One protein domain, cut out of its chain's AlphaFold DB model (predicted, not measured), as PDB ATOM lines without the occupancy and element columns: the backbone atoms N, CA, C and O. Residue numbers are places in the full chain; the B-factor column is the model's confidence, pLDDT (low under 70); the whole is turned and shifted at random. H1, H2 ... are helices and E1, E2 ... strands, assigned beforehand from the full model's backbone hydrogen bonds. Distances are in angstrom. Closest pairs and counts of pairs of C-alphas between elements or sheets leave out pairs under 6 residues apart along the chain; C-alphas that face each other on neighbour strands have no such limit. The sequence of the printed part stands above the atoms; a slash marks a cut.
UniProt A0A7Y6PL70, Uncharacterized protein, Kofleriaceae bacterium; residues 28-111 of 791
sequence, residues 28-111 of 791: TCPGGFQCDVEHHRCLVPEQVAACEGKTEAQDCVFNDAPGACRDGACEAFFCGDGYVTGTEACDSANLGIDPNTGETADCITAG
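Overview. This is residues 28 to 111 of the 791 residues of an uncharacterized protein of Kofleriaceae bacterium (UniProt A0A7Y6PL70). A rod with little regular structure: a small sheet, E3 E4 E5, has helix H1 over one face, the hairpin E1 and E2 lies toward one end, and residues 77 to 111, with no named element, wind to the other. The sheet is a meander, each strand the antiparallel neighbour of the one before. The 84 printed residues, 25 in named elements ordered E1 E2 H1 E3 E4 E5, are mostly strand by class and loose, with radius of gyration of the C-alphas 15.7 A and spans 53 by 21 by 19 A.

Along the chain. E4, residues 65 to 70, is 14.7 A long; E3 is 59 to 62, 10.2 A. E5, 73 to 76, 10.0 A, ends at C-alpha (-2.512, -17.435, -37.677). H1 is 45 to 49, E2 41 to 43; E1, 34 to 36, begins at C-alpha (-2.368, -22.220, -55.102).

Arrangement. Hairpin E3 and E4 has N 60 and O 67 at 2.8 A; hairpin E4 and E5 has N 68 and O 75 at 2.8 A. H1, its O i to N i+4 pair within hydrogen-bond range, is on this sheet, height 7.0 A; the closest C-alphas of H1 and E5, Val 48 and Ala 73, are 4.5 A apart. Hairpin E1 and E2 has N 34 and O 43 at 2.7 A; E1 is apart from E3, E4 and E5.

Size, cuts and confidence. The farthest C-alphas, Gly 31 and Gly 111, are 53.4 A apart. The printed part has no cut; no link between named elements is long. pLDDT is under 70 at residues 99 to 101.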
ATOM      1  N   THR A  28     -12.531 -24.182 -57.206       80.62
ATOM      2  CA  THR A  28     -12.083 -23.033 -58.013       80.62
ATOM      3  C   THR A  28     -11.518 -21.961 -57.096       80.62
ATOM      4  O   THR A  28     -12.261 -21.350 -56.327       80.62
ATOM      5  N   CYS A  29     -10.217 -21.713 -57.207       80.25
ATOM      6  CA  CYS A  29      -9.521 -20.685 -56.451       80.25
ATOM      7  C   CYS A  29      -9.458 -19.356 -57.222       80.25
ATOM      8  O   CYS A  29      -9.370 -19.343 -58.459       80.25
ATOM      9  N   PRO A  30      -9.485 -18.208 -56.520       82.06
ATOM     10  CA  PRO A  30      -9.225 -16.909 -57.130       82.06
ATOM     11  C   PRO A  30      -7.852 -16.866 -57.812       82.06
ATOM     12  O   PRO A  30      -6.923 -17.577 -57.435       82.06
ATOM     13  N   GLY A  31      -7.710 -16.026 -58.835       73.06
ATOM     14  CA  GLY A  31      -6.462 -15.961 -59.584       73.06
ATOM     15  C   GLY A  31      -5.281 -15.460 -58.775       73.06
ATOM     16  O   GLY A  31      -5.370 -14.408 -58.151       73.06
ATOM     17  N   GLY A  32      -4.182 -16.217 -58.831       72.56
ATOM     18  CA  GLY A  32      -2.987 -15.994 -58.018       72.56
ATOM     19  C   GLY A  32      -2.900 -16.871 -56.767       72.56
ATOM     20  O   GLY A  32      -1.902 -16.765 -56.078       72.56
ATOM     21  N   PHE A  33      -3.884 -17.733 -56.485       81.62
ATOM     22  CA  PHE A  33      -3.867 -18.685 -55.365       81.62
ATOM     23  C   PHE A  33      -3.427 -20.085 -55.834       81.62
ATOM     24  O   PHE A  33      -3.714 -20.492 -56.961       81.62
ATOM     25  N   GLN A  34      -2.748 -20.821 -54.959       84.69
ATOM     26  CA  GLN A  34      -2.368 -22.220 -55.102       84.69
ATOM     27  C   GLN A  34      -3.431 -23.133 -54.472       84.69
ATOM     28  O   GLN A  34      -3.961 -22.858 -53.395       84.69
ATOM     29  N   CYS A  35      -3.738 -24.230 -55.161       81.94
ATOM     30  CA  CYS A  35      -4.658 -25.252 -54.679       81.94
ATOM     31  C   CYS A  35      -3.980 -26.130 -53.624       81.94
ATOM     32  O   CYS A  35      -2.960 -26.752 -53.922       81.94
ATOM     33  N   ASP A  36      -4.580 -26.226 -52.440       80.31
ATOM     34  CA  ASP A  36      -4.273 -27.256 -51.449       80.31
ATOM     35  C   ASP A  36      -5.404 -28.286 -51.481       80.31
ATOM     36  O   ASP A  36      -6.482 -28.104 -50.909       80.31
ATOM     37  N   VAL A  37      -5.158 -29.336 -52.262       75.44
ATOM     38  CA  VAL A  37      -6.135 -30.384 -52.568       75.44
ATOM     39  C   VAL A  37      -6.332 -31.323 -51.377       75.44
ATOM     40  O   VAL A  37      -7.405 -31.901 -51.230       75.44
ATOM     41  N   GLU A  38      -5.320 -31.462 -50.521       74.25
ATOM     42  CA  GLU A  38      -5.363 -32.344 -49.354       74.25
ATOM     43  C   GLU A  38      -6.286 -31.776 -48.267       74.25
ATOM     44  O   GLU A  38      -7.066 -32.520 -47.673       74.25
ATOM     45  N   HIS A  39      -6.296 -30.449 -48.103       74.31
ATOM     46  CA  HIS A  39      -7.110 -29.756 -47.093       74.31
ATOM     47  C   HIS A  39      -8.298 -28.972 -47.678       74.31
ATOM     48  O   HIS A  39      -8.962 -28.222 -46.961       74.31
ATOM     49  N   HIS A  40      -8.587 -29.145 -48.974       78.38
ATOM     50  CA  HIS A  40      -9.696 -28.511 -49.703       78.38
ATOM     51  C   HIS A  40      -9.762 -26.979 -49.553       78.38
ATOM     52  O   HIS A  40     -10.835 -26.399 -49.341       78.38
ATOM     53  N   ARG A  41      -8.613 -26.302 -49.665       83.38
ATOM     54  CA  ARG A  41      -8.493 -24.849 -49.460       83.38
ATOM     55  C   ARG A  41      -7.667 -24.159 -50.544       83.38
ATOM     56  O   ARG A  41      -6.901 -24.779 -51.277       83.38
ATOM     57  N   CYS A  42      -7.831 -22.841 -50.639       84.38
ATOM     58  CA  CYS A  42      -7.072 -21.986 -51.549       84.38
ATOM     59  C   CYS A  42      -6.062 -21.168 -50.746       84.38
ATOM     60  O   CYS A  42      -6.466 -20.315 -49.956       84.38
ATOM     61  N   LEU A  43      -4.772 -21.396 -50.971       84.75
ATOM     62  CA  LEU A  43      -3.683 -20.686 -50.296       84.75
ATOM     63  C   LEU A  43      -3.083 -19.652 -51.241       84.75
ATOM     64  O   LEU A  43      -3.040 -19.875 -52.447       84.75
ATOM     65  N   VAL A  44      -2.587 -18.525 -50.739       86.50
ATOM     66  CA  VAL A  44      -1.749 -17.663 -51.588       86.50
ATOM     67  C   VAL A  44      -0.310 -18.202 -51.619       86.50
ATOM     68  O   VAL A  44       0.151 -18.733 -50.609       86.50
ATOM     69  N   PRO A  45       0.427 -18.077 -52.738       83.56
ATOM     70  CA  PRO A  45       1.810 -18.540 -52.846       83.56
ATOM     71  C   PRO A  45       2.713 -17.999 -51.736       83.56
ATOM     72  O   PRO A  45       3.572 -18.718 -51.236       83.56
ATOM     73  N   GLU A  46       2.486 -16.761 -51.294       84.81
ATOM     74  CA  GLU A  46       3.229 -16.136 -50.200       84.81
ATOM     75  C   GLU A  46       2.978 -16.817 -48.842       84.81
ATOM     76  O   GLU A  46       3.866 -16.837 -47.993       84.81
ATOM     77  N   GLN A  47       1.797 -17.406 -48.639       86.19
ATOM     78  CA  GLN A  47       1.422 -18.122 -47.417       86.19
ATOM     79  C   GLN A  47       2.094 -19.499 -47.341       86.19
ATOM     80  O   GLN A  47       2.483 -19.926 -46.258       86.19
ATOM     81  N   VAL A  48       2.276 -20.163 -48.488       85.31
ATOM     82  CA  VAL A  48       3.024 -21.428 -48.607       85.31
ATOM     83  C   VAL A  48       4.530 -21.169 -48.507       85.31
ATOM     84  O   VAL A  48       5.233 -21.822 -47.741       85.31
ATOM     85  N   ALA A  49       5.031 -20.145 -49.209       86.00
ATOM     86  CA  ALA A  49       6.442 -19.760 -49.181       86.00
ATOM     87  C   ALA A  49       6.928 -19.386 -47.768       86.00
ATOM     88  O   ALA A  49       8.074 -19.655 -47.415       86.00
ATOM     89  N   ALA A  50       6.057 -18.816 -46.926       85.62
ATOM     90  CA  ALA A  50       6.371 -18.493 -45.530       85.62
ATOM     91  C   ALA A  50       6.712 -19.723 -44.656       85.62
ATOM     92  O   ALA A  50       7.315 -19.560 -43.583       85.62
ATOM     93  N   CYS A  51       6.356 -20.926 -45.121       87.56
ATOM     94  CA  CYS A  51       6.572 -22.210 -44.454       87.56
ATOM     95  C   CYS A  51       7.476 -23.182 -45.217       87.56
ATOM     96  O   CYS A  51       7.726 -24.293 -44.754       87.56
ATOM     97  N   GLU A  52       8.033 -22.762 -46.350       87.38
ATOM     98  CA  GLU A  52       8.940 -23.592 -47.132       87.38
ATOM     99  C   GLU A  52      10.242 -23.863 -46.349       87.38
ATOM    100  O   GLU A  52      10.949 -22.945 -45.930       87.38
ATOM    101  N   GLY A  53      10.548 -25.143 -46.107       83.12
ATOM    102  CA  GLY A  53      11.723 -25.570 -45.335       83.12
ATOM    103  C   GLY A  53      11.590 -25.458 -43.809       83.12
ATOM    104  O   GLY A  53      12.575 -25.694 -43.108       83.12
ATOM    105  N   LYS A  54      10.402 -25.122 -43.294       84.94
ATOM    106  CA  LYS A  54      10.083 -25.128 -41.859       84.94
ATOM    107  C   LYS A  54       9.363 -26.415 -41.460       84.94
ATOM    108  O   LYS A  54       8.730 -27.059 -42.294       84.94
ATOM    109  N   THR A  55       9.483 -26.808 -40.195       85.06
ATOM    110  CA  THR A  55       8.747 -27.954 -39.637       85.06
ATOM    111  C   THR A  55       7.368 -27.535 -39.120       85.06
ATOM    112  O   THR A  55       7.114 -26.353 -38.898       85.06
ATOM    113  N   GLU A  56       6.489 -28.512 -38.902       83.19
ATOM    114  CA  GLU A  56       5.167 -28.316 -38.290       83.19
ATOM    115  C   GLU A  56       5.264 -27.530 -36.964       83.19
ATOM    116  O   GLU A  56       6.199 -27.748 -36.188       83.19
ATOM    117  N   ALA A  57       4.321 -26.612 -36.721       77.19
ATOM    118  CA  ALA A  57       4.264 -25.687 -35.579       77.19
ATOM    119  C   ALA A  57       5.381 -24.622 -35.496       77.19
ATOM    120  O   ALA A  57       5.409 -23.841 -34.547       77.19
ATOM    121  N   GLN A  58       6.297 -24.551 -36.468       83.12
ATOM    122  CA  GLN A  58       7.359 -23.542 -36.466       83.12
ATOM    123  C   GLN A  58       6.821 -22.157 -36.865       83.12
ATOM    124  O   GLN A  58       6.059 -22.036 -37.825       83.12
ATOM    125  N   ASP A  59       7.284 -21.108 -36.180       84.75
ATOM    126  CA  ASP A  59       6.855 -19.726 -36.419       84.75
ATOM    127  C   ASP A  59       7.036 -19.269 -37.878       84.75
ATOM    128  O   ASP A  59       8.083 -19.441 -38.525       84.75
ATOM    129  N   CYS A  60       6.019 -18.589 -38.388       86.19
ATOM    130  CA  CYS A  60       5.967 -17.965 -39.698       86.19
ATOM    131  C   CYS A  60       5.274 -16.601 -39.618       86.19
ATOM    132  O   CYS A  60       4.639 -16.248 -38.629       86.19
ATOM    133  N   VAL A  61       5.443 -15.790 -40.660       85.38
ATOM    134  CA  VAL A  61       4.786 -14.485 -40.759       85.38
ATOM    135  C   VAL A  61       4.187 -14.388 -42.145       85.38
ATOM    136  O   VAL A  61       4.896 -14.545 -43.141       85.38
ATOM    137  N   PHE A  62       2.889 -14.120 -42.202       85.62
ATOM    138  CA  PHE A  62       2.158 -13.929 -43.443       85.62
ATOM    139  C   PHE A  62       1.343 -12.635 -43.356       85.62
ATOM    140  O   PHE A  62       0.529 -12.461 -42.456       85.62
ATOM    141  N   ASN A  63       1.578 -11.714 -44.298       83.31
ATOM    142  CA  ASN A  63       0.905 -10.410 -44.369       83.31
ATOM    143  C   ASN A  63       0.971  -9.607 -43.049       83.31
ATOM    144  O   ASN A  63      -0.048  -9.133 -42.549       83.31
ATOM    145  N   ASP A  64       2.172  -9.519 -42.467       80.62
ATOM    146  CA  ASP A  64       2.468  -8.887 -41.169       80.62
ATOM    147  C   ASP A  64       1.716  -9.478 -39.957       80.62
ATOM    148  O   ASP A  64       1.825  -8.957 -38.846       80.62
ATOM    149  N   ALA A  65       0.996 -10.591 -40.137       80.31
ATOM    150  CA  ALA A  65       0.408 -11.367 -39.056       80.31
ATOM    151  C   ALA A  65       1.330 -12.552 -38.710       80.31
ATOM    152  O   ALA A  65       1.701 -13.321 -39.605       80.31
ATOM    153  N   PRO A  66       1.737 -12.704 -37.440       82.56
ATOM    154  CA  PRO A  66       2.495 -13.867 -37.007       82.56
ATOM    155  C   PRO A  66       1.587 -15.104 -36.936       82.56
ATOM    156  O   PRO A  66       0.385 -14.999 -36.674       82.56
ATOM    157  N   GLY A  67       2.171 -16.269 -37.193       85.19
ATOM    158  CA  GLY A  67       1.477 -17.546 -37.260       85.19
ATOM    159  C   GLY A  67       2.426 -18.735 -37.125       85.19
ATOM    160  O   GLY A  67       3.629 -18.554 -36.935       85.19
ATOM    161  N   ALA A  68       1.897 -19.947 -37.261       85.81
ATOM    162  CA  ALA A  68       2.652 -21.195 -37.258       85.81
ATOM    163  C   ALA A  68       2.485 -21.942 -38.587       85.81
ATOM    164  O   ALA A  68       1.454 -21.838 -39.257       85.81
ATOM    165  N   CYS A  69       3.501 -22.711 -38.969       86.38
ATOM    166  CA  CYS A  69       3.409 -23.596 -40.120       86.38
ATOM    167  C   CYS A  69       2.527 -24.802 -39.818       86.38
ATOM    168  O   CYS A  69       2.825 -25.572 -38.904       86.38
ATOM    169  N   ARG A  70       1.475 -24.941 -40.624       83.81
ATOM    170  CA  ARG A  70       0.475 -26.004 -40.583       83.81
ATOM    171  C   ARG A  70       0.327 -26.605 -41.967       83.81
ATOM    172  O   ARG A  70      -0.060 -25.903 -42.906       83.81
ATOM    173  N   ASP A  71       0.710 -27.868 -42.117       80.88
ATOM    174  CA  ASP A  71       0.599 -28.608 -43.381       80.88
ATOM    175  C   ASP A  71       1.200 -27.841 -44.578       80.88
ATOM    176  O   ASP A  71       0.655 -27.780 -45.682       80.88
ATOM    177  N   GLY A  72       2.349 -27.198 -44.340       81.62
ATOM    178  CA  GLY A  72       3.088 -26.437 -45.351       81.62
ATOM    179  C   GLY A  72       2.570 -25.022 -45.634       81.62
ATOM    180  O   GLY A  72       3.093 -24.368 -46.537       81.62
ATOM    181  N   ALA A  73       1.599 -24.515 -44.870       86.44
ATOM    182  CA  ALA A  73       1.075 -23.155 -44.988       86.44
ATOM    183  C   ALA A  73       1.208 -22.374 -43.677       86.44
ATOM    184  O   ALA A  73       1.090 -22.932 -42.592       86.44
ATOM    185  N   CYS A  74       1.432 -21.063 -43.770       87.31
ATOM    186  CA  CYS A  74       1.448 -20.203 -42.594       87.31
ATOM    187  C   CYS A  74       0.024 -19.860 -42.145       87.31
ATOM    188  O   CYS A  74      -0.719 -19.207 -42.885       87.31
ATOM    189  N   GLU A  75      -0.354 -20.275 -40.940       84.94
ATOM    190  CA  GLU A  75      -1.671 -20.027 -40.350       84.94
ATOM    191  C   GLU A  75      -1.556 -19.182 -39.087       84.94
ATOM    192  O   GLU A  75      -0.608 -19.327 -38.324       84.94
ATOM    193  N   ALA A  76      -2.510 -18.276 -38.869       80.75
ATOM    194  CA  ALA A  76      -2.512 -17.435 -37.677       80.75
ATOM    195  C   ALA A  76      -2.634 -18.294 -36.411       80.75
ATOM    196  O   ALA A  76      -3.392 -19.262 -36.407       80.75
ATOM    197  N   PHE A  77      -1.937 -17.903 -35.343       79.81
ATOM    198  CA  PHE A  77      -2.062 -18.566 -34.044       79.81
ATOM    199  C   PHE A  77      -3.523 -18.553 -33.582       79.81
ATOM    200  O   PHE A  77      -4.173 -17.498 -33.600       79.81
ATOM    201  N   PHE A  78      -4.042 -19.706 -33.169       78.06
ATOM    202  CA  PHE A  78      -5.363 -19.794 -32.569       78.06
ATOM    203  C   PHE A  78      -5.390 -20.839 -31.464       78.06
ATOM    204  O   PHE A  78      -4.986 -21.977 -31.649       78.06
ATOM    205  N   CYS A  79      -5.989 -20.440 -30.348       79.31
ATOM    206  CA  CYS A  79      -6.154 -21.312 -29.206       79.31
ATOM    207  C   CYS A  79      -7.154 -22.439 -29.497       79.31
ATOM    208  O   CYS A  79      -8.281 -22.180 -29.943       79.31
ATOM    209  N   GLY A  80      -6.777 -23.669 -29.167       79.50
ATOM    210  CA  GLY A  80      -7.549 -24.889 -29.384       79.50
ATOM    211  C   GLY A  80      -7.107 -25.706 -30.602       79.50
ATOM    212  O   GLY A  80      -7.886 -26.547 -31.061       79.50
ATOM    213  N   ASP A  81      -5.919 -25.447 -31.152       76.56
ATOM    214  CA  ASP A  81      -5.374 -26.139 -32.326       76.56
ATOM    215  C   ASP A  81      -4.548 -27.390 -31.974       76.56
ATOM    216  O   ASP A  81      -4.192 -28.177 -32.854       76.56
ATOM    217  N   GLY A  82      -4.318 -27.625 -30.677       80.50
ATOM    218  CA  GLY A  82      -3.581 -28.766 -30.134       80.50
ATOM    219  C   GLY A  82      -2.074 -28.541 -29.967       80.50
ATOM    220  O   GLY A  82      -1.375 -29.443 -29.482       80.50
ATOM    221  N   TYR A  83      -1.555 -27.364 -30.310       81.62
ATOM    222  CA  TYR A  83      -0.140 -27.024 -30.211       81.62
ATOM    223  C   TYR A  83       0.052 -25.749 -29.391       81.62
ATOM    224  O   TYR A  83      -0.729 -24.823 -29.483       81.62
ATOM    225  N   VAL A  84       1.141 -25.677 -28.623       82.31
ATOM    226  CA  VAL A  84       1.504 -24.455 -27.891       82.31
ATOM    227  C   VAL A  84       2.405 -23.609 -28.785       82.31
ATOM    228  O   VAL A  84       3.571 -23.961 -28.987       82.31
ATOM    229  N   THR A  85       1.865 -22.539 -29.367       81.00
ATOM    230  CA  THR A  85       2.563 -21.695 -30.349       81.00
ATOM    231  C   THR A  85       2.453 -20.200 -30.035       81.00
ATOM    232  O   THR A  85       1.571 -19.740 -29.311       81.00
ATOM    233  N   GLY A  86       3.393 -19.397 -30.542       79.25
ATOM    234  CA  GLY A  86       3.393 -17.950 -30.310       79.25
ATOM    235  C   GLY A  86       3.454 -17.570 -28.822       79.25
ATOM    236  O   GLY A  86       4.452 -17.819 -28.152       79.25
ATOM    237  N   THR A  87       2.406 -16.909 -28.316       78.88
ATOM    238  CA  THR A  87       2.296 -16.463 -26.909       78.88
ATOM    239  C   THR A  87       1.412 -17.366 -26.044       78.88
ATOM    240  O   THR A  87       1.033 -16.967 -24.942       78.88
ATOM    241  N   GLU A  88       1.013 -18.530 -26.548       85.25
ATOM    242  CA  GLU A  88       0.200 -19.492 -25.804       85.25
ATOM    243  C   GLU A  88       1.023 -20.105 -24.669       85.25
ATOM    244  O   GLU A  88       2.180 -20.477 -24.856       85.25
ATOM    245  N   ALA A  89       0.434 -20.204 -23.476       83.75
ATOM    246  CA  ALA A  89       1.055 -20.930 -22.369       83.75
ATOM    247  C   ALA A  89       0.758 -22.436 -22.461       83.75
ATOM    248  O   ALA A  89       1.576 -23.258 -22.069       83.75
ATOM    249  N   CYS A  90      -0.413 -22.783 -22.992       87.19
ATOM    250  CA  CYS A  90      -0.927 -24.137 -23.165       87.19
ATOM    251  C   CYS A  90      -1.967 -24.144 -24.297       87.19
ATOM    252  O   CYS A  90      -2.473 -23.082 -24.650       87.19
ATOM    253  N   ASP A  91      -2.347 -25.323 -24.796       87.06
ATOM    254  CA  ASP A  91      -3.466 -25.516 -25.723       87.06
ATOM    255  C   ASP A  91      -4.236 -26.802 -25.393       87.06
ATOM    256  O   ASP A  91      -3.724 -27.915 -25.524       87.06
ATOM    257  N   SER A  92      -5.506 -26.667 -25.008       85.06
ATOM    258  CA  SER A  92      -6.395 -27.807 -24.752       85.06
ATOM    259  C   SER A  92      -5.800 -28.807 -23.740       85.06
ATOM    260  O   SER A  92      -5.715 -28.499 -22.553       85.06
ATOM    261  N   ALA A  93      -5.408 -30.009 -24.184       84.25
ATOM    262  CA  ALA A  93      -4.762 -31.029 -23.349       84.25
ATOM    263  C   ALA A  93      -3.224 -30.914 -23.325       84.25
ATOM    264  O   ALA A  93      -2.566 -31.585 -22.534       84.25
ATOM    265  N   ASN A  94      -2.649 -30.097 -24.204       87.12
ATOM    266  CA  ASN A  94      -1.226 -29.827 -24.273       87.12
ATOM    267  C   ASN A  94      -0.885 -28.686 -23.306       87.12
ATOM    268  O   ASN A  94      -1.071 -27.513 -23.617       87.12
ATOM    269  N   LEU A  95      -0.396 -29.031 -22.115       87.50
ATOM    270  CA  LEU A  95      -0.028 -28.048 -21.096       87.50
ATOM    271  C   LEU A  95       1.308 -27.347 -21.386       87.50
ATOM    272  O   LEU A  95       1.695 -26.482 -20.625       87.50
ATOM    273  N   GLY A  96       2.011 -27.672 -22.473       86.06
ATOM    274  CA  GLY A  96       3.299 -27.050 -22.769       86.06
ATOM    275  C   GLY A  96       4.417 -27.481 -21.814       86.06
ATOM    276  O   GLY A  96       4.325 -28.497 -21.119       86.06
ATOM    277  N   ILE A  97       5.514 -26.726 -21.839       81.88
ATOM    278  CA  ILE A  97       6.730 -26.968 -21.056       81.88
ATOM    279  C   ILE A  97       7.006 -25.723 -20.214       81.88
ATOM    280  O   ILE A  97       6.977 -24.609 -20.741       81.88
ATOM    281  N   ASP A  98       7.299 -25.901 -18.928       74.62
ATOM    282  CA  ASP A  98       7.725 -24.794 -18.076       74.62
ATOM    283  C   ASP A  98       9.118 -24.293 -18.519       74.62
ATOM    284  O   ASP A  98      10.063 -25.083 -18.628       74.62
ATOM    285  N   PRO A  99       9.286 -22.986 -18.789       64.19
ATOM    286  CA  PRO A  99      10.536 -22.445 -19.321       64.19
ATOM    287  C   PRO A  99      11.697 -22.425 -18.312       64.19
ATOM    288  O   PRO A  99      12.843 -22.242 -18.725       64.19
ATOM    289  N   ASN A 100      11.435 -22.602 -17.015       62.44
ATOM    290  CA  ASN A 100      12.454 -22.637 -15.965       62.44
ATOM    291  C   ASN A 100      12.946 -24.062 -15.686       62.44
ATOM    292  O   ASN A 100      14.133 -24.243 -15.407       62.44
ATOM    293  N   THR A 101      12.066 -25.067 -15.750       69.44
ATOM    294  CA  THR A 101      12.417 -26.467 -15.439       69.44
ATOM    295  C   THR A 101      12.659 -27.326 -16.679       69.44
ATOM    296  O   THR A 101      13.422 -28.288 -16.611       69.44
ATOM    297  N   GLY A 102      12.059 -26.983 -17.825       75.12
ATOM    298  CA  GLY A 102      12.109 -27.799 -19.041       75.12
ATOM    299  C   GLY A 102      11.230 -29.055 -18.986       75.12
ATOM    300  O   GLY A 102      11.351 -29.919 -19.858       75.12
ATOM    301  N   GLU A 103      10.353 -29.163 -17.987       78.50
ATOM    302  CA  GLU A 103       9.409 -30.269 -17.798       78.50
ATOM    303  C   GLU A 103       7.993 -29.882 -18.250       78.50
ATOM    304  O   GLU A 103       7.681 -28.702 -18.411       78.50
ATOM    305  N   THR A 104       7.122 -30.872 -18.486       83.25
ATOM    306  CA  THR A 104       5.708 -30.615 -18.809       83.25
ATOM    307  C   THR A 104       5.056 -29.807 -17.700       83.25
ATOM    308  O   THR A 104       5.172 -30.177 -16.535       83.25
ATOM    309  N   ALA A 105       4.374 -28.721 -18.064       85.50
ATOM    310  CA  ALA A 105       3.760 -27.859 -17.071       85.50
ATOM    311  C   ALA A 105       2.655 -28.602 -16.307       85.50
ATOM    312  O   ALA A 105       1.780 -29.249 -16.886       85.50
ATOM    313  N   ASP A 106       2.710 -28.478 -14.992       87.25
ATOM    314  CA  ASP A 106       1.790 -29.054 -14.023       87.25
ATOM    315  C   ASP A 106       1.549 -28.076 -12.855       87.25
ATOM    316  O   ASP A 106       2.084 -26.960 -12.814       87.25
ATOM    317  N   CYS A 107       0.734 -28.468 -11.877       86.00
ATOM    318  CA  CYS A 107       0.443 -27.588 -10.748       86.00
ATOM    319  C   CYS A 107       1.681 -27.273  -9.885       86.00
ATOM    320  O   CYS A 107       1.720 -26.198  -9.286       86.00
ATOM    321  N   ILE A 108       2.716 -28.125  -9.873       78.19
ATOM    322  CA  ILE A 108       3.977 -27.856  -9.162       78.19
ATOM    323  C   ILE A 108       4.757 -26.750  -9.861       78.19
ATOM    324  O   ILE A 108       5.186 -25.795  -9.211       78.19
ATOM    325  N   THR A 109       4.872 -26.812 -11.189       80.00
ATOM    326  CA  THR A 109       5.484 -25.729 -11.981       80.00
ATOM    327  C   THR A 109       4.700 -24.416 -11.870       80.00
ATOM    328  O   THR A 109       5.283 -23.337 -11.924       80.00
ATOM    329  N   ALA A 110       3.391 -24.487 -11.602       76.06
ATOM    330  CA  ALA A 110       2.545 -23.331 -11.305       76.06
ATOM    331  C   ALA A 110       2.600 -22.858  -9.832       76.06
ATOM    332  O   ALA A 110       1.895 -21.910  -9.473       76.06
ATOM    333  N   GLY A 111       3.425 -23.486  -8.983       74.25
ATOM    334  CA  GLY A 111       3.705 -23.067  -7.605       74.25
ATOM    335  C   GLY A 111       2.909 -23.772  -6.497       74.25
ATOM    336  O   GLY A 111       2.917 -23.284  -5.369       74.25
TER     337      GLY A 111